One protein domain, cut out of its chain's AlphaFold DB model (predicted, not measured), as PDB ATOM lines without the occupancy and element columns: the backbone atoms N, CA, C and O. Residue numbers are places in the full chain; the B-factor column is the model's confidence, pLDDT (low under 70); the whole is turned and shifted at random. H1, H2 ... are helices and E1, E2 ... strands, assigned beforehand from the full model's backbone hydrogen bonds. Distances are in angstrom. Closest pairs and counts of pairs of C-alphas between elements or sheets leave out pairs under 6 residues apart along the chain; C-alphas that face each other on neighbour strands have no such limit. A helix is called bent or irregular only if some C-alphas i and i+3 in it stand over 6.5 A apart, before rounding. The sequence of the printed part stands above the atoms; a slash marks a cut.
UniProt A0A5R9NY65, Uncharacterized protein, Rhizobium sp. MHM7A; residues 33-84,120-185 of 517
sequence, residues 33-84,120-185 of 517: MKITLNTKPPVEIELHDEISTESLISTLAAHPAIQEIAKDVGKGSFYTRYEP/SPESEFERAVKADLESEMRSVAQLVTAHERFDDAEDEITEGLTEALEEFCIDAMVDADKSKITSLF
ATOM      1  N   MET A  33      55.896 -33.638 -31.180       83.25
ATOM      2  CA  MET A  33      55.617 -34.370 -29.960       83.25
ATOM      3  C   MET A  33      54.164 -34.129 -29.553       83.25
ATOM      4  O   MET A  33      53.633 -33.027 -29.694       83.25
ATOM      5  N   LYS A  34      53.513 -35.168 -29.029       87.12
ATOM      6  CA  LYS A  34      52.167 -35.081 -28.459       87.12
ATOM      7  C   LYS A  34      52.205 -35.475 -26.998       87.12
ATOM      8  O   LYS A  34      52.622 -36.588 -26.689       87.12
ATOM      9  N   ILE A  35      51.698 -34.604 -26.136       89.12
ATOM     10  CA  ILE A  35      51.369 -34.962 -24.756       89.12
ATOM     11  C   ILE A  35      49.849 -35.007 -24.600       89.12
ATOM     12  O   ILE A  35      49.124 -34.241 -25.238       89.12
ATOM     13  N   THR A  36      49.359 -35.923 -23.769       89.88
ATOM     14  CA  THR A  36      47.928 -36.064 -23.483       89.88
ATOM     15  C   THR A  36      47.694 -35.808 -22.007       89.88
ATOM     16  O   THR A  36      48.089 -36.611 -21.164       89.88
ATOM     17  N   LEU A  37      47.033 -34.697 -21.701       86.88
ATOM     18  CA  LEU A  37      46.634 -34.367 -20.342       86.88
ATOM     19  C   LEU A  37      45.453 -35.238 -19.923       86.88
ATOM     20  O   LEU A  37      44.494 -35.427 -20.678       86.88
ATOM     21  N   ASN A  38      45.504 -35.742 -18.691       82.94
ATOM     22  CA  ASN A  38      44.461 -36.588 -18.115       82.94
ATOM     23  C   ASN A  38      43.286 -35.759 -17.559       82.94
ATOM     24  O   ASN A  38      42.864 -35.921 -16.415       82.94
ATOM     25  N   THR A  39      42.775 -34.841 -18.374       80.69
ATOM     26  CA  THR A  39      41.604 -34.008 -18.092       80.69
ATOM     27  C   THR A  39      40.311 -34.717 -18.525       80.69
ATOM     28  O   THR A  39      40.330 -35.791 -19.136       80.69
ATOM     29  N   LYS A  40      39.142 -34.151 -18.197       77.12
ATOM     30  CA  LYS A  40      37.833 -34.666 -18.643       77.12
ATOM     31  C   LYS A  40      37.079 -33.596 -19.449       77.12
ATOM     32  O   LYS A  40      36.477 -32.723 -18.831       77.12
ATOM     33  N   PRO A  41      37.027 -33.687 -20.794       83.62
ATOM     34  CA  PRO A  41      37.654 -34.698 -21.659       83.62
ATOM     35  C   PRO A  41      39.188 -34.540 -21.751       83.62
ATOM     36  O   PRO A  41      39.669 -33.431 -21.524       83.62
ATOM     37  N   PRO A  42      39.942 -35.606 -22.105       86.94
ATOM     38  CA  PRO A  42      41.391 -35.526 -22.292       86.94
ATOM     39  C   PRO A  42      41.768 -34.510 -23.369       86.94
ATOM     40  O   PRO A  42      41.077 -34.396 -24.384       86.94
ATOM     41  N   VAL A  43      42.878 -33.806 -23.161       90.56
ATOM     42  CA  VAL A  43      43.369 -32.765 -24.074       90.56
ATOM     43  C   VAL A  43      44.729 -33.170 -24.630       90.56
ATOM     44  O   VAL A  43      45.643 -33.492 -23.875       90.56
ATOM     45  N   GLU A  44      44.864 -33.157 -25.957       89.88
ATOM     46  CA  GLU A  44      46.148 -33.336 -26.639       89.88
ATOM     47  C   GLU A  44      46.798 -31.977 -26.903       89.88
ATOM     48  O   GLU A  44      46.148 -31.076 -27.434       89.88
ATOM     49  N   ILE A  45      48.085 -31.860 -26.580       88.81
ATOM     50  CA  ILE A  45      48.903 -30.688 -26.899       88.81
ATOM     51  C   ILE A  45      49.990 -31.131 -27.879       88.81
ATOM     52  O   ILE A  45      50.765 -32.046 -27.585       88.81
ATOM     53  N   GLU A  46      50.018 -30.499 -29.054       87.81
ATOM     54  CA  GLU A  46      51.056 -30.692 -30.071       87.81
ATOM     55  C   GLU A  46      52.186 -29.681 -29.852       87.81
ATOM     56  O   GLU A  46      51.948 -28.478 -29.751       87.81
ATOM     57  N   LEU A  47      53.419 -30.178 -29.780       84.88
ATOM     58  CA  LEU A  47      54.628 -29.401 -29.524       84.88
ATOM     59  C   LEU A  47      55.652 -29.685 -30.628       84.88
ATOM     60  O   LEU A  47      55.746 -30.806 -31.122       84.88
ATOM     61  N   HIS A  48      56.426 -28.677 -31.029       82.88
ATOM     62  CA  HIS A  48      57.480 -28.857 -32.032       82.88
ATOM     63  C   HIS A  48      58.692 -29.575 -31.427       82.88
ATOM     64  O   HIS A  48      59.175 -29.172 -30.369       82.88
ATOM     65  N   ASP A  49      59.258 -30.561 -32.126       73.88
ATOM     66  CA  ASP A  49      60.373 -31.367 -31.596       73.88
ATOM     67  C   ASP A  49      61.679 -30.585 -31.404       73.88
ATOM     68  O   ASP A  49      62.560 -31.055 -30.685       73.88
ATOM     69  N   GLU A  50      61.814 -29.398 -32.013       81.12
ATOM     70  CA  GLU A  50      62.988 -28.509 -31.916       81.12
ATOM     71  C   GLU A  50      62.818 -27.351 -30.903       81.12
ATOM     72  O   GLU A  50      63.742 -26.561 -30.702       81.12
ATOM     73  N   ILE A  51      61.696 -27.280 -30.175       85.19
ATOM     74  CA  ILE A  51      61.417 -26.208 -29.196       85.19
ATOM     75  C   ILE A  51      62.449 -26.170 -28.050       85.19
ATOM     76  O   ILE A  51      62.872 -27.222 -27.579       85.19
ATOM     77  N   SER A  52      62.912 -24.998 -27.606       88.81
ATOM     78  CA  SER A  52      63.776 -24.905 -26.411       88.81
ATOM     79  C   SER A  52      62.977 -25.173 -25.129       88.81
ATOM     80  O   SER A  52      61.761 -25.006 -25.137       88.81
ATOM     81  N   THR A  53      63.636 -25.543 -24.023       88.00
ATOM     82  CA  THR A  53      62.972 -25.743 -22.717       88.00
ATOM     83  C   THR A  53      62.202 -24.495 -22.273       88.00
ATOM     84  O   THR A  53      61.037 -24.581 -21.911       88.00
ATOM     85  N   GLU A  54      62.797 -23.310 -22.424       90.62
ATOM     86  CA  GLU A  54      62.149 -22.029 -22.117       90.62
ATOM     87  C   GLU A  54      60.898 -21.776 -22.983       90.62
ATOM     88  O   GLU A  54      59.829 -21.435 -22.477       90.62
ATOM     89  N   SER A  55      60.992 -21.995 -24.302       91.00
ATOM     90  CA  SER A  55      59.840 -21.839 -25.204       91.00
ATOM     91  C   SER A  55      58.765 -22.897 -24.956       91.00
ATOM     92  O   SER A  55      57.580 -22.618 -25.136       91.00
ATOM     93  N   LEU A  56      59.160 -24.097 -24.534       92.06
ATOM     94  CA  LEU A  56      58.257 -25.166 -24.131       92.06
ATOM     95  C   LEU A  56      57.464 -24.762 -22.888       92.06
ATOM     96  O   LEU A  56      56.239 -24.823 -22.932       92.06
ATOM     97  N   ILE A  57      58.143 -24.323 -21.823       94.00
ATOM     98  CA  ILE A  57      57.513 -23.850 -20.581       94.00
ATOM     99  C   ILE A  57      56.521 -22.734 -20.904       94.00
ATOM    100  O   ILE A  57      55.354 -22.827 -20.535       94.00
ATOM    101  N   SER A  58      56.938 -21.737 -21.690       93.62
ATOM    102  CA  SER A  58      56.058 -20.643 -22.112       93.62
ATOM    103  C   SER A  58      54.842 -21.134 -22.912       93.62
ATOM    104  O   SER A  58      53.721 -20.694 -22.666       93.62
ATOM    105  N   THR A  59      55.030 -22.084 -23.835       93.19
ATOM    106  CA  THR A  59      53.936 -22.654 -24.643       93.19
ATOM    107  C   THR A  59      52.946 -23.437 -23.783       93.19
ATOM    108  O   THR A  59      51.735 -23.324 -23.973       93.19
ATOM    109  N   LEU A  60      53.451 -24.226 -22.834       94.00
ATOM    110  CA  LEU A  60      52.639 -25.010 -21.910       94.00
ATOM    111  C   LEU A  60      51.887 -24.111 -20.926       94.00
ATOM    112  O   LEU A  60      50.680 -24.276 -20.782       94.00
ATOM    113  N   ALA A  61      52.547 -23.124 -20.319       94.94
ATOM    114  CA  ALA A  61      51.917 -22.167 -19.409       94.94
ATOM    115  C   ALA A  61      50.853 -21.298 -20.107       94.94
ATOM    116  O   ALA A  61      49.839 -20.938 -19.513       94.94
ATOM    117  N   ALA A  62      51.031 -21.003 -21.400       94.81
ATOM    118  CA  ALA A  62      50.024 -20.315 -22.210       94.81
ATOM    119  C   ALA A  62      48.848 -21.218 -22.630       94.81
ATOM    120  O   ALA A  62      47.857 -20.728 -23.179       94.81
ATOM    121  N   HIS A  63      48.940 -22.536 -22.424       95.62
ATOM    122  CA  HIS A  63      47.914 -23.465 -22.870       95.62
ATOM    123  C   HIS A  63      46.707 -23.460 -21.908       95.62
ATOM    124  O   HIS A  63      46.876 -23.759 -20.724       95.62
ATOM    125  N   PRO A  64      45.463 -23.245 -22.390       94.81
ATOM    126  CA  PRO A  64      44.292 -23.109 -21.517       94.81
ATOM    127  C   PRO A  64      44.070 -24.293 -20.571       94.81
ATOM    128  O   PRO A  64      43.720 -24.107 -19.417       94.81
ATOM    129  N   ALA A  65      44.311 -25.523 -21.035       93.69
ATOM    130  CA  ALA A  65      44.145 -26.712 -20.194       93.69
ATOM    131  C   ALA A  65      45.159 -26.798 -19.038       93.69
ATOM    132  O   ALA A  65      44.841 -27.396 -18.020       93.69
ATOM    133  N   ILE A  66      46.354 -26.218 -19.191       94.12
ATOM    134  CA  ILE A  66      47.365 -26.160 -18.126       94.12
ATOM    135  C   ILE A  66      47.018 -25.038 -17.143       94.12
ATOM    136  O   ILE A  66      47.061 -25.247 -15.934       94.12
ATOM    137  N   GLN A  67      46.581 -23.883 -17.654       96.38
ATOM    138  CA  GLN A  67      46.066 -22.794 -16.820       96.38
ATOM    139  C   GLN A  67      44.875 -23.242 -15.968       96.38
ATOM    140  O   GLN A  67      44.798 -22.887 -14.800       96.38
ATOM    141  N   GLU A  68      43.961 -24.048 -16.517       95.00
ATOM    142  CA  GLU A  68      42.843 -24.591 -15.735       95.00
ATOM    143  C   GLU A  68      43.305 -25.542 -14.623       95.00
ATOM    144  O   GLU A  68      42.715 -25.504 -13.552       95.00
ATOM    145  N   ILE A  69      44.385 -26.316 -14.806       95.00
ATOM    146  CA  ILE A  69      44.965 -27.119 -13.710       95.00
ATOM    147  C   ILE A  69      45.432 -26.198 -12.575       95.00
ATOM    148  O   ILE A  69      45.073 -26.426 -11.423       95.00
ATOM    149  N   ALA A  70      46.176 -25.133 -12.891       95.62
ATOM    150  CA  ALA A  70      46.632 -24.170 -11.886       95.62
ATOM    151  C   ALA A  70      45.457 -23.486 -11.166       95.62
ATOM    152  O   ALA A  70      45.447 -23.389  -9.939       95.62
ATOM    153  N   LYS A  71      44.417 -23.088 -11.907       96.12
ATOM    154  CA  LYS A  71      43.196 -22.520 -11.317       96.12
ATOM    155  C   LYS A  71      42.443 -23.521 -10.443       96.12
ATOM    156  O   LYS A  71      41.864 -23.121  -9.439       96.12
ATOM    157  N   ASP A  72      42.402 -24.795 -10.823       95.25
ATOM    158  CA  ASP A  72      41.746 -25.845 -10.040       95.25
ATOM    159  C   ASP A  72      42.490 -26.107  -8.724       95.25
ATOM    160  O   ASP A  72      41.840 -26.267  -7.689       95.25
ATOM    161  N   VAL A  73      43.829 -26.069  -8.736       95.25
ATOM    162  CA  VAL A  73      44.649 -26.090  -7.511       95.25
ATOM    163  C   VAL A  73      44.316 -24.883  -6.633       95.25
ATOM    164  O   VAL A  73      43.966 -25.061  -5.465       95.25
ATOM    165  N   GLY A  74      44.325 -23.670  -7.197       93.75
ATOM    166  CA  GLY A  74      44.006 -22.442  -6.465       93.75
ATOM    167  C   GLY A  74      42.616 -22.473  -5.821       93.75
ATOM    168  O   GLY A  74      42.488 -22.287  -4.611       93.75
ATOM    169  N   LYS A  75      41.575 -22.826  -6.590       94.06
ATOM    170  CA  LYS A  75      40.189 -22.986  -6.098       94.06
ATOM    171  C   LYS A  75      40.032 -24.096  -5.058       94.06
ATOM    172  O   LYS A  75      39.095 -24.057  -4.261       94.06
ATOM    173  N   GLY A  76      40.867 -25.132  -5.139       90.88
ATOM    174  CA  GLY A  76      40.874 -26.262  -4.214       90.88
ATOM    175  C   GLY A  76      41.575 -25.959  -2.891       90.88
ATOM    176  O   GLY A  76      41.330 -26.661  -1.906       90.88
ATOM    177  N   SER A  77      42.418 -24.927  -2.857       88.12
ATOM    178  CA  SER A  77      43.125 -24.505  -1.653       88.12
ATOM    179  C   SER A  77      42.194 -23.810  -0.653       88.12
ATOM    180  O   SER A  77      41.190 -23.191  -1.009       88.12
ATOM    181  N   PHE A  78      42.523 -23.922   0.633       83.56
ATOM    182  CA  PHE A  78      41.853 -23.157   1.679       83.56
ATOM    183  C   PHE A  78      42.570 -21.813   1.839       83.56
ATOM    184  O   PHE A  78      43.591 -21.739   2.516       83.56
ATOM    185  N   TYR A  79      42.036 -20.765   1.211       87.94
ATOM    186  CA  TYR A  79      42.455 -19.379   1.417       87.94
ATOM    187  C   TYR A  79      41.281 -18.554   1.933       87.94
ATOM    188  O   TYR A  79      40.153 -18.669   1.454       87.94
ATOM    189  N   THR A  80      41.573 -17.714   2.918       86.12
ATOM    190  CA  THR A  80      40.646 -16.721   3.451       86.12
ATOM    191  C   THR A  80      41.412 -15.435   3.708       86.12
ATOM    192  O   THR A  80      42.295 -15.398   4.576       86.12
ATOM    193  N   ARG A  81      41.068 -14.371   2.980       85.81
ATOM    194  CA  ARG A  81      41.654 -13.036   3.138       85.81
ATOM    195  C   ARG A  81      41.405 -12.472   4.534       85.81
ATOM    196  O   ARG A  81      42.318 -11.912   5.140       85.81
ATOM    197  N   TYR A  82      40.190 -12.668   5.049       82.81
ATOM    198  CA  TYR A  82      39.722 -12.150   6.334       82.81
ATOM    199  C   TYR A  82      39.515 -13.271   7.368       82.81
ATOM    200  O   TYR A  82      38.389 -13.559   7.790       82.81
ATOM    201  N   GLU A  83      40.613 -13.891   7.808       76.94
ATOM    202  CA  GLU A  83      40.627 -14.810   8.952       76.94
ATOM    203  C   GLU A  83      41.708 -14.397   9.963       76.94
ATOM    204  O   GLU A  83      42.857 -14.169   9.573       76.94
ATOM    205  N   PRO A  84      41.383 -14.311  11.266       64.62
ATOM    206  CA  PRO A  84      42.383 -14.013  12.275       64.62
ATOM    207  C   PRO A  84      43.395 -15.157  12.411       64.62
ATOM    208  O   PRO A  84      43.108 -16.188  13.020       64.62
ATOM    209  N   SER A 120      48.051 -11.899   2.915       87.88
ATOM    210  CA  SER A 120      48.644 -11.815   1.575       87.88
ATOM    211  C   SER A 120      48.442 -13.145   0.839       87.88
ATOM    212  O   SER A 120      48.861 -14.190   1.356       87.88
ATOM    213  N   PRO A 121      47.801 -13.132  -0.343       90.00
ATOM    214  CA  PRO A 121      47.615 -14.342  -1.129       90.00
ATOM    215  C   PRO A 121      48.955 -14.914  -1.613       90.00
ATOM    216  O   PRO A 121      49.112 -16.131  -1.628       90.00
ATOM    217  N   GLU A 122      49.956 -14.072  -1.885       92.12
ATOM    218  CA  GLU A 122      51.321 -14.487  -2.241       92.12
ATOM    219  C   GLU A 122      51.993 -15.231  -1.081       92.12
ATOM    220  O   GLU A 122      52.581 -16.299  -1.252       92.12
ATOM    221  N   SER A 123      51.868 -14.697   0.140       89.25
ATOM    222  CA  SER A 123      52.404 -15.363   1.325       89.25
ATOM    223  C   SER A 123      51.701 -16.691   1.604       89.25
ATOM    224  O   SER A 123      52.352 -17.607   2.111       89.25
ATOM    225  N   GLU A 124      50.397 -16.807   1.330       90.12
ATOM    226  CA  GLU A 124      49.678 -18.073   1.502       90.12
ATOM    227  C   GLU A 124      50.035 -19.087   0.422       90.12
ATOM    228  O   GLU A 124      50.236 -20.265   0.732       90.12
ATOM    229  N   PHE A 125      50.187 -18.627  -0.819       93.44
ATOM    230  CA  PHE A 125      50.652 -19.451  -1.921       93.44
ATOM    231  C   PHE A 125      51.990 -20.111  -1.576       93.44
ATOM    232  O   PHE A 125      52.075 -21.340  -1.545       93.44
ATOM    233  N   GLU A 126      52.994 -19.319  -1.193       93.50
ATOM    234  CA  GLU A 126      54.322 -19.820  -0.813       93.50
ATOM    235  C   GLU A 126      54.285 -20.762   0.400       93.50
ATOM    236  O   GLU A 126      55.054 -21.721   0.485       93.50
ATOM    237  N   ARG A 127      53.387 -20.510   1.359       89.56
ATOM    238  CA  ARG A 127      53.307 -21.282   2.603       89.56
ATOM    239  C   ARG A 127      52.597 -22.624   2.439       89.56
ATOM    240  O   ARG A 127      52.983 -23.580   3.117       89.56
ATOM    241  N   ALA A 128      51.536 -22.680   1.634       88.06
ATOM    242  CA  ALA A 128      50.565 -23.774   1.689       88.06
ATOM    243  C   ALA A 128      50.138 -24.345   0.330       88.06
ATOM    244  O   ALA A 128      49.759 -25.510   0.293       88.06
ATOM    245  N   VAL A 129      50.205 -23.581  -0.767       93.56
ATOM    246  CA  VAL A 129      49.614 -23.988  -2.064       93.56
ATOM    247  C   VAL A 129      50.671 -24.349  -3.104       93.56
ATOM    248  O   VAL A 129      50.454 -25.228  -3.937       93.56
ATOM    249  N   LYS A 130      51.852 -23.732  -3.029       96.25
ATOM    250  CA  LYS A 130      52.952 -23.935  -3.975       96.25
ATOM    251  C   LYS A 130      53.324 -25.403  -4.154       96.25
ATOM    252  O   LYS A 130      53.459 -25.857  -5.282       96.25
ATOM    253  N   ALA A 131      53.405 -26.168  -3.064       94.62
ATOM    254  CA  ALA A 131      53.733 -27.593  -3.120       94.62
ATOM    255  C   ALA A 131      52.685 -28.430  -3.885       94.62
ATOM    256  O   ALA A 131      53.041 -29.401  -4.556       94.62
ATOM    257  N   ASP A 132      51.406 -28.053  -3.808       95.56
ATOM    258  CA  ASP A 132      50.332 -28.723  -4.545       95.56
ATOM    259  C   ASP A 132      50.409 -28.381  -6.040       95.56
ATOM    260  O   ASP A 132      50.303 -29.275  -6.885       95.56
ATOM    261  N   LEU A 133      50.692 -27.115  -6.379       96.19
ATOM    262  CA  LEU A 133      50.925 -26.703  -7.767       96.19
ATOM    263  C   LEU A 133      52.163 -27.393  -8.358       96.19
ATOM    264  O   LEU A 133      52.084 -27.939  -9.457       96.19
ATOM    265  N   GLU A 134      53.275 -27.444  -7.619       96.56
ATOM    266  CA  GLU A 134      54.495 -28.159  -8.017       96.56
ATOM    267  C   GLU A 134      54.213 -29.642  -8.290       96.56
ATOM    268  O   GLU A 134      54.746 -30.211  -9.244       96.56
ATOM    269  N   SER A 135      53.359 -30.286  -7.490       95.38
ATOM    270  CA  SER A 135      52.968 -31.688  -7.689       95.38
ATOM    271  C   SER A 135      52.194 -31.899  -8.999       95.38
ATOM    272  O   SER A 135      52.462 -32.852  -9.743       95.38
ATOM    273  N   GLU A 136      51.253 -31.011  -9.319       95.44
ATOM    274  CA  GLU A 136      50.516 -31.061 -10.587       95.44
ATOM    275  C   GLU A 136      51.425 -30.733 -11.784       95.44
ATOM    276  O   GLU A 136      51.402 -31.436 -12.799       95.44
ATOM    277  N   MET A 137      52.298 -29.729 -11.659       96.50
ATOM    278  CA  MET A 137      53.247 -29.364 -12.717       96.50
ATOM    279  C   MET A 137      54.295 -30.445 -12.952       96.50
ATOM    280  O   MET A 137      54.655 -30.700 -14.102       96.50
ATOM    281  N   ARG A 138      54.697 -31.179 -11.911       95.62
ATOM    282  CA  ARG A 138      55.542 -32.367 -12.054       95.62
ATOM    283  C   ARG A 138      54.858 -33.456 -12.872       95.62
ATOM    284  O   ARG A 138      55.494 -34.089 -13.709       95.62
ATOM    285  N   SER A 139      53.551 -33.644 -12.692       93.44
ATOM    286  CA  SER A 139      52.780 -34.600 -13.498       93.44
ATOM    287  C   SER A 139      52.752 -34.200 -14.978       93.44
ATOM    288  O   SER A 139      52.845 -35.064 -15.852       93.44
ATOM    289  N   VAL A 140      52.683 -32.899 -15.279       92.75
ATOM    290  CA  VAL A 140      52.811 -32.376 -16.650       92.75
ATOM    291  C   VAL A 140      54.236 -32.568 -17.176       92.75
ATOM    292  O   VAL A 140      54.408 -33.059 -18.294       92.75
ATOM    293  N   ALA A 141      55.253 -32.242 -16.376       92.44
ATOM    294  CA  ALA A 141      56.658 -32.400 -16.737       92.44
ATOM    295  C   ALA A 141      56.988 -33.859 -17.084       92.44
ATOM    296  O   ALA A 141      57.595 -34.110 -18.121       92.44
ATOM    297  N   GLN A 142      56.484 -34.831 -16.317       92.38
ATOM    298  CA  GLN A 142      56.658 -36.267 -16.584       92.38
ATOM    299  C   GLN A 142      56.081 -36.724 -17.933       92.38
ATOM    300  O   GLN A 142      56.599 -37.658 -18.549       92.38
ATOM    301  N   LEU A 143      55.023 -36.073 -18.429       91.31
ATOM    302  CA  LEU A 143      54.491 -36.353 -19.769       91.31
ATOM    303  C   LEU A 143      55.426 -35.843 -20.870       91.31
ATOM    304  O   LEU A 143      55.498 -36.453 -21.937       91.31
ATOM    305  N   VAL A 144      56.136 -34.744 -20.618       88.88
ATOM    306  CA  VAL A 144      57.130 -34.180 -21.538       88.88
ATOM    307  C   VAL A 144      58.426 -34.991 -21.501       88.88
ATOM    308  O   VAL A 144      58.954 -35.334 -22.558       88.88
ATOM    309  N   THR A 145      58.938 -35.330 -20.316       89.06
ATOM    310  CA  THR A 145      60.226 -36.031 -20.144       89.06
ATOM    311  C   THR A 145      60.192 -37.489 -20.603       89.06
ATOM    312  O   THR A 145      61.235 -38.101 -20.820       89.06
ATOM    313  N   ALA A 146      59.000 -38.038 -20.877       85.44
ATOM    314  CA  ALA A 146      58.843 -39.283 -21.630       85.44
ATOM    315  C   ALA A 146      59.452 -39.217 -23.049       85.44
ATOM    316  O   ALA A 146      59.661 -40.254 -23.685       85.44
ATOM    317  N   HIS A 147      59.731 -38.014 -23.557       84.00
ATOM    318  CA  HIS A 147      60.465 -37.786 -24.792       84.00
ATOM    319  C   HIS A 147      61.975 -37.663 -24.521       84.00
ATOM    320  O   HIS A 147      62.392 -36.809 -23.745       84.00
ATOM    321  N   GLU A 148      62.804 -38.440 -25.238       81.12
ATOM    322  CA  GLU A 148      64.265 -38.576 -25.016       81.12
ATOM    323  C   GLU A 148      65.042 -37.249 -24.954       81.12
ATOM    324  O   GLU A 148      66.130 -37.188 -24.401       81.12
ATOM    325  N   ARG A 149      64.510 -36.176 -25.544       82.81
ATOM    326  CA  ARG A 149      65.147 -34.853 -25.533       82.81
ATOM    327  C   ARG A 149      65.098 -34.151 -24.167       82.81
ATOM    328  O   ARG A 149      65.935 -33.287 -23.919       82.81
ATOM    329  N   PHE A 150      64.102 -34.462 -23.345       86.44
ATOM    330  CA  PHE A 150      63.817 -33.772 -22.085       86.44
ATOM    331  C   PHE A 150      63.921 -34.718 -20.879       86.44
ATOM    332  O   PHE A 150      63.385 -34.400 -19.825       86.44
ATOM    333  N   ASP A 151      64.575 -35.874 -21.023       85.25
ATOM    334  CA  ASP A 151      64.641 -36.926 -20.000       85.25
ATOM    335  C   ASP A 151      65.192 -36.440 -18.646       85.25
ATOM    336  O   ASP A 151      64.689 -36.851 -17.603       85.25
ATOM    337  N   ASP A 152      66.139 -35.501 -18.670       88.00
ATOM    338  CA  ASP A 152      66.763 -34.903 -17.483       88.00
ATOM    339  C   ASP A 152      66.205 -33.505 -17.106       88.00
ATOM    340  O   ASP A 152      66.770 -32.828 -16.247       88.00
ATOM    341  N   ALA A 153      65.114 -33.041 -17.732       90.50
ATOM    342  CA  ALA A 153      64.584 -31.674 -17.563       90.50
ATOM    343  C   ALA A 153      63.339 -31.568 -16.651       90.50
ATOM    344  O   ALA A 153      62.698 -30.519 -16.622       90.50
ATOM    345  N   GLU A 154      62.967 -32.630 -15.922       93.25
ATOM    346  CA  GLU A 154      61.734 -32.669 -15.105       93.25
ATOM    347  C   GLU A 154      61.687 -31.537 -14.070       93.25
ATOM    348  O   GLU A 154      60.678 -30.834 -13.985       93.25
ATOM    349  N   ASP A 155      62.778 -31.332 -13.326       93.69
ATOM    350  CA  ASP A 155      62.857 -30.305 -12.282       93.69
ATOM    351  C   ASP A 155      62.781 -28.890 -12.882       93.69
ATOM    352  O   ASP A 155      61.979 -28.080 -12.427       93.69
ATOM    353  N   GLU A 156      63.534 -28.620 -13.960       95.31
ATOM    354  CA  GLU A 156      63.547 -27.318 -14.653       95.31
ATOM    355  C   GLU A 156      62.165 -26.966 -15.227       95.31
ATOM    356  O   GLU A 156      61.702 -25.832 -15.107       95.31
ATOM    357  N   ILE A 157      61.476 -27.943 -15.827       94.06
ATOM    358  CA  ILE A 157      60.129 -27.745 -16.376       94.06
ATOM    359  C   ILE A 157      59.109 -27.558 -15.249       94.06
ATOM    360  O   ILE A 157      58.227 -26.714 -15.375       94.06
ATOM    361  N   THR A 158      59.217 -28.318 -14.157       96.25
ATOM    362  CA  THR A 158      58.301 -28.205 -13.012       96.25
ATOM    363  C   THR A 158      58.415 -26.833 -12.351       96.25
ATOM    364  O   THR A 158      57.395 -26.174 -12.150       96.25
ATOM    365  N   GLU A 159      59.638 -26.395 -12.042       96.25
ATOM    366  CA  GLU A 159      59.914 -25.091 -11.426       96.25
ATOM    367  C   GLU A 159      59.447 -23.959 -12.348       96.25
ATOM    368  O   GLU A 159      58.618 -23.145 -11.946       96.25
ATOM    369  N   GLY A 160      59.847 -23.984 -13.624       96.38
ATOM    370  CA  GLY A 160      59.466 -22.945 -14.579       96.38
ATOM    371  C   GLY A 160      57.963 -22.882 -14.873       96.38
ATOM    372  O   GLY A 160      57.429 -21.794 -15.083       96.38
ATOM    373  N   LEU A 161      57.250 -24.014 -14.872       96.25
ATOM    374  CA  LEU A 161      55.787 -24.014 -14.987       96.25
ATOM    375  C   LEU A 161      55.112 -23.485 -13.722       96.25
ATOM    376  O   LEU A 161      54.130 -22.757 -13.835       96.25
ATOM    377  N   THR A 162      55.624 -23.840 -12.544       96.69
ATOM    378  CA  THR A 162      55.087 -23.366 -11.260       96.69
ATOM    379  C   THR A 162      55.215 -21.848 -11.164       96.69
ATOM    380  O   THR A 162      54.218 -21.182 -10.906       96.69
ATOM    381  N   GLU A 163      56.396 -21.298 -11.469       96.69
ATOM    382  CA  GLU A 163      56.630 -19.848 -11.516       96.69
ATOM    383  C   GLU A 163      55.739 -19.158 -12.561       96.69
ATOM    384  O   GLU A 163      55.138 -18.121 -12.292       96.69
ATOM    385  N   ALA A 164      55.597 -19.737 -13.758       96.50
ATOM    386  CA  ALA A 164      54.797 -19.139 -14.828       96.50
ATOM    387  C   ALA A 164      53.277 -19.175 -14.574       96.50
ATOM    388  O   ALA A 164      52.532 -18.448 -15.236       96.50
ATOM    389  N   LEU A 165      52.803 -20.039 -13.674       97.19
ATOM    390  CA  LEU A 165      51.379 -20.243 -13.379       97.19
ATOM    391  C   LEU A 165      50.974 -19.770 -11.981       97.19
ATOM    392  O   LEU A 165      49.793 -19.868 -11.639       97.19
ATOM    393  N   GLU A 166      51.917 -19.247 -11.200       97.12
ATOM    394  CA  GLU A 166      51.693 -18.709  -9.858       97.12
ATOM    395  C   GLU A 166      50.542 -17.695  -9.844       97.12
ATOM    396  O   GLU A 166      49.584 -17.882  -9.098       97.12
ATOM    397  N   GLU A 167      50.573 -16.696 -10.733       96.44
ATOM    398  CA  GLU A 167      49.540 -15.650 -10.821       96.44
ATOM    399  C   GLU A 167      48.148 -16.245 -11.095       96.44
ATOM    400  O   GLU A 167      47.190 -15.916 -10.406       96.44
ATOM    401  N   PHE A 168      48.031 -17.223 -12.005       95.81
ATOM    402  CA  PHE A 168      46.751 -17.895 -12.276       95.81
ATOM    403  C   PHE A 168      46.222 -18.682 -11.075       95.81
ATOM    404  O   PHE A 168      45.006 -18.797 -10.901       95.81
ATOM    405  N   CYS A 169      47.122 -19.276 -10.290       95.44
ATOM    406  CA  CYS A 169      46.765 -19.990  -9.075       95.44
ATOM    407  C   CYS A 169      46.287 -19.000  -8.007       95.44
ATOM    408  O   CYS A 169      45.187 -19.165  -7.484       95.44
ATOM    409  N   ILE A 170      47.063 -17.942  -7.756       95.75
ATOM    410  CA  ILE A 170      46.755 -16.872  -6.799       95.75
ATOM    411  C   ILE A 170      45.428 -16.189  -7.138       95.75
ATOM    412  O   ILE A 170      44.561 -16.087  -6.269       95.75
ATOM    413  N   ASP A 171      45.216 -15.798  -8.393       95.62
ATOM    414  CA  ASP A 171      43.961 -15.193  -8.845       95.62
ATOM    415  C   ASP A 171      42.779 -16.127  -8.573       95.62
ATOM    416  O   ASP A 171      41.752 -15.715  -8.037       95.62
ATOM    417  N   ALA A 172      42.935 -17.421  -8.863       95.38
ATOM    418  CA  ALA A 172      41.895 -18.408  -8.609       95.38
ATOM    419  C   ALA A 172      41.639 -18.652  -7.111       95.38
ATOM    420  O   ALA A 172      40.503 -18.959  -6.744       95.38
ATOM    421  N   MET A 173      42.658 -18.517  -6.253       94.56
ATOM    422  CA  MET A 173      42.507 -18.537  -4.793       94.56
ATOM    423  C   MET A 173      41.689 -17.335  -4.316       94.56
ATOM    424  O   MET A 173      40.751 -17.504  -3.537       94.56
ATOM    425  N   VAL A 174      42.026 -16.135  -4.799       92.19
ATOM    426  CA  VAL A 174      41.333 -14.885  -4.457       92.19
ATOM    427  C   VAL A 174      39.887 -14.913  -4.950       92.19
ATOM    428  O   VAL A 174      38.979 -14.625  -4.176       92.19
ATOM    429  N   ASP A 175      39.648 -15.347  -6.187       92.69
ATOM    430  CA  ASP A 175      38.306 -15.488  -6.768       92.69
ATOM    431  C   ASP A 175      37.442 -16.524  -6.028       92.69
ATOM    432  O   ASP A 175      36.208 -16.429  -6.005       92.69
ATOM    433  N   ALA A 176      38.066 -17.557  -5.456       92.94
ATOM    434  CA  ALA A 176      37.380 -18.581  -4.677       92.94
ATOM    435  C   ALA A 176      37.102 -18.154  -3.228       92.94
ATOM    436  O   ALA A 176      36.263 -18.790  -2.571       92.94
ATOM    437  N   ASP A 177      37.763 -17.100  -2.739       90.62
ATOM    438  CA  ASP A 177      37.590 -16.606  -1.382       90.62
ATOM    439  C   ASP A 177      36.171 -16.065  -1.172       90.62
ATOM    440  O   ASP A 177      35.612 -15.294  -1.951       90.62
ATOM    441  N   LYS A 178      35.559 -16.505  -0.077       88.62
ATOM    442  CA  LYS A 178      34.219 -16.084   0.357       88.62
ATOM    443  C   LYS A 178      34.247 -15.428   1.730       88.62
ATOM    444  O   LYS A 178      33.179 -15.176   2.301       88.62
ATOM    445  N   SER A 179      35.439 -15.220   2.284       86.75
ATOM    446  CA  SER A 179      35.631 -14.489   3.523       86.75
ATOM    447  C   SER A 179      35.122 -13.057   3.358       86.75
ATOM    448  O   SER A 179      35.061 -12.507   2.260       86.75
ATOM    449  N   LYS A 180      34.656 -12.469   4.455       84.62
ATOM    450  CA  LYS A 180      34.120 -11.106   4.475       84.62
ATOM    451  C   LYS A 180      34.757 -10.383   5.635       84.62
ATOM    452  O   LYS A 180      34.941 -10.990   6.677       84.62
ATOM    453  N   ILE A 181      34.947  -9.076   5.546       82.44
ATOM    454  CA  ILE A 181      35.416  -8.279   6.688       82.44
ATOM    455  C   ILE A 181      34.626  -8.548   7.988       82.44
ATOM    456  O   ILE A 181      35.189  -8.617   9.077       82.44
ATOM    457  N   THR A 182      33.321  -8.821   7.879       80.38
ATOM    458  CA  THR A 182      32.446  -9.170   9.012       80.38
ATOM    459  C   THR A 182      32.798 -10.489   9.716       80.38
ATOM    460  O   THR A 182      32.383 -10.673  10.865       80.38
ATOM    461  N   SER A 183      33.561 -11.400   9.093       79.19
ATOM    462  CA  SER A 183      34.030 -12.637   9.740       79.19
ATOM    463  C   SER A 183      35.128 -12.400  10.772       79.19
ATOM    464  O   SER A 183      35.294 -13.244  11.651       79.19
ATOM    465  N   LEU A 184      35.813 -11.250  10.732       77.88
ATOM    466  CA  LEU A 184      36.821 -10.881  11.734       77.88
ATOM    467  C   LEU A 184      36.215 -10.580  13.111       77.88
ATOM    468  O   LEU A 184      36.907 -10.660  14.122       77.88
ATOM    469  N   PHE A 185      34.924 -10.249  13.145       77.25
ATOM    470  CA  PHE A 185      34.222  -9.787  14.335       77.25
ATOM    471  C   PHE A 185      33.309 -10.883  14.869       77.25
ATOM    472  O   PHE A 185      32.553 -11.497  14.112       77.25
TER     473      PHE A 185
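Overview. This is residues 33 to 84 and 120 to 185 of the 517 residues of an uncharacterized protein of Rhizobium sp. MHM7A (UniProt A0A5R9NY65). Crossed helices make a rod: kinked H3 folds back into bent H4, H2 packs on H3 and H4b, and H1 packs on H4a. A small strand hairpin, E1 and E2, lies toward one end and short H5 at the other. The printed part has 118 residues, with five named helices and two named strands in the order E1, E2, H1, H2, H3, H4, H5; the sheet E1 - E2 is antiparallel and the class mostly helix. The whole is only just compact, close to loose, with a radius of gyration of the C-alphas of 16.0 A, and spans 57 by 27 by 18 A.

Arrangement. E1, residues 33 to 37, and E2, residues 43 to 48, form an antiparallel hairpin; N 33 and O 47 are within hydrogen-bond range at 2.8 A. H3, residues 121 to 145, is irregular, with C-alphas 127 and 130 7.1 A apart, and has a kink of 63 degrees near residue 130. The closest C-alphas of E1 and H3, those of Ile 35 and Leu 143, are 6.0 A apart. H4, residues 154 to 176, was assigned as one helix by its hydrogen bonds but is bent, with C-alphas 164 and 167 7.5 A apart; its arms are H4a, residues 154 to 164, and H4b, residues 167 to 176. H3 and H4a form a helical hairpin at a steep tilt of 44 degrees, their closest C-alphas, of Arg 138 and Thr 158, 5.1 A apart. H1, residues 53 to 61, touches H4a, closest at the C-alphas of Ile 57 and Leu 161, 5.9 A. H2, residues 64 to 76, touches H4b at a steep tilt of 47 degrees, closest at the C-alphas of Gly 74 and Met 173, 4.5 A. H5, residues 181 to 184, is apart from H4b. Every O i to N i+4 pair is within hydrogen-bond range in H1, H2, H4a and H4b, and 17 of 21 in H3; H5 is too short for one.

Along the chain. E1 begins at C-alpha 33 (55.617, -34.370, -29.960). From first to last C-alpha H2 measures 17.9 A and H3 31.5 A. H5 ends at C-alpha 184 (36.821, -10.881, 11.734).

Size, cuts and confidence. The C-alphas farthest apart, of Glu 50 and Phe 185, are 57.6 A apart. Residues 85 to 119 are not printed, and C-alphas 84 and 120 are 12.6 A apart across the cut. Of the links printed whole, none is long. Residue 84 alone is under 70 in pLDDT.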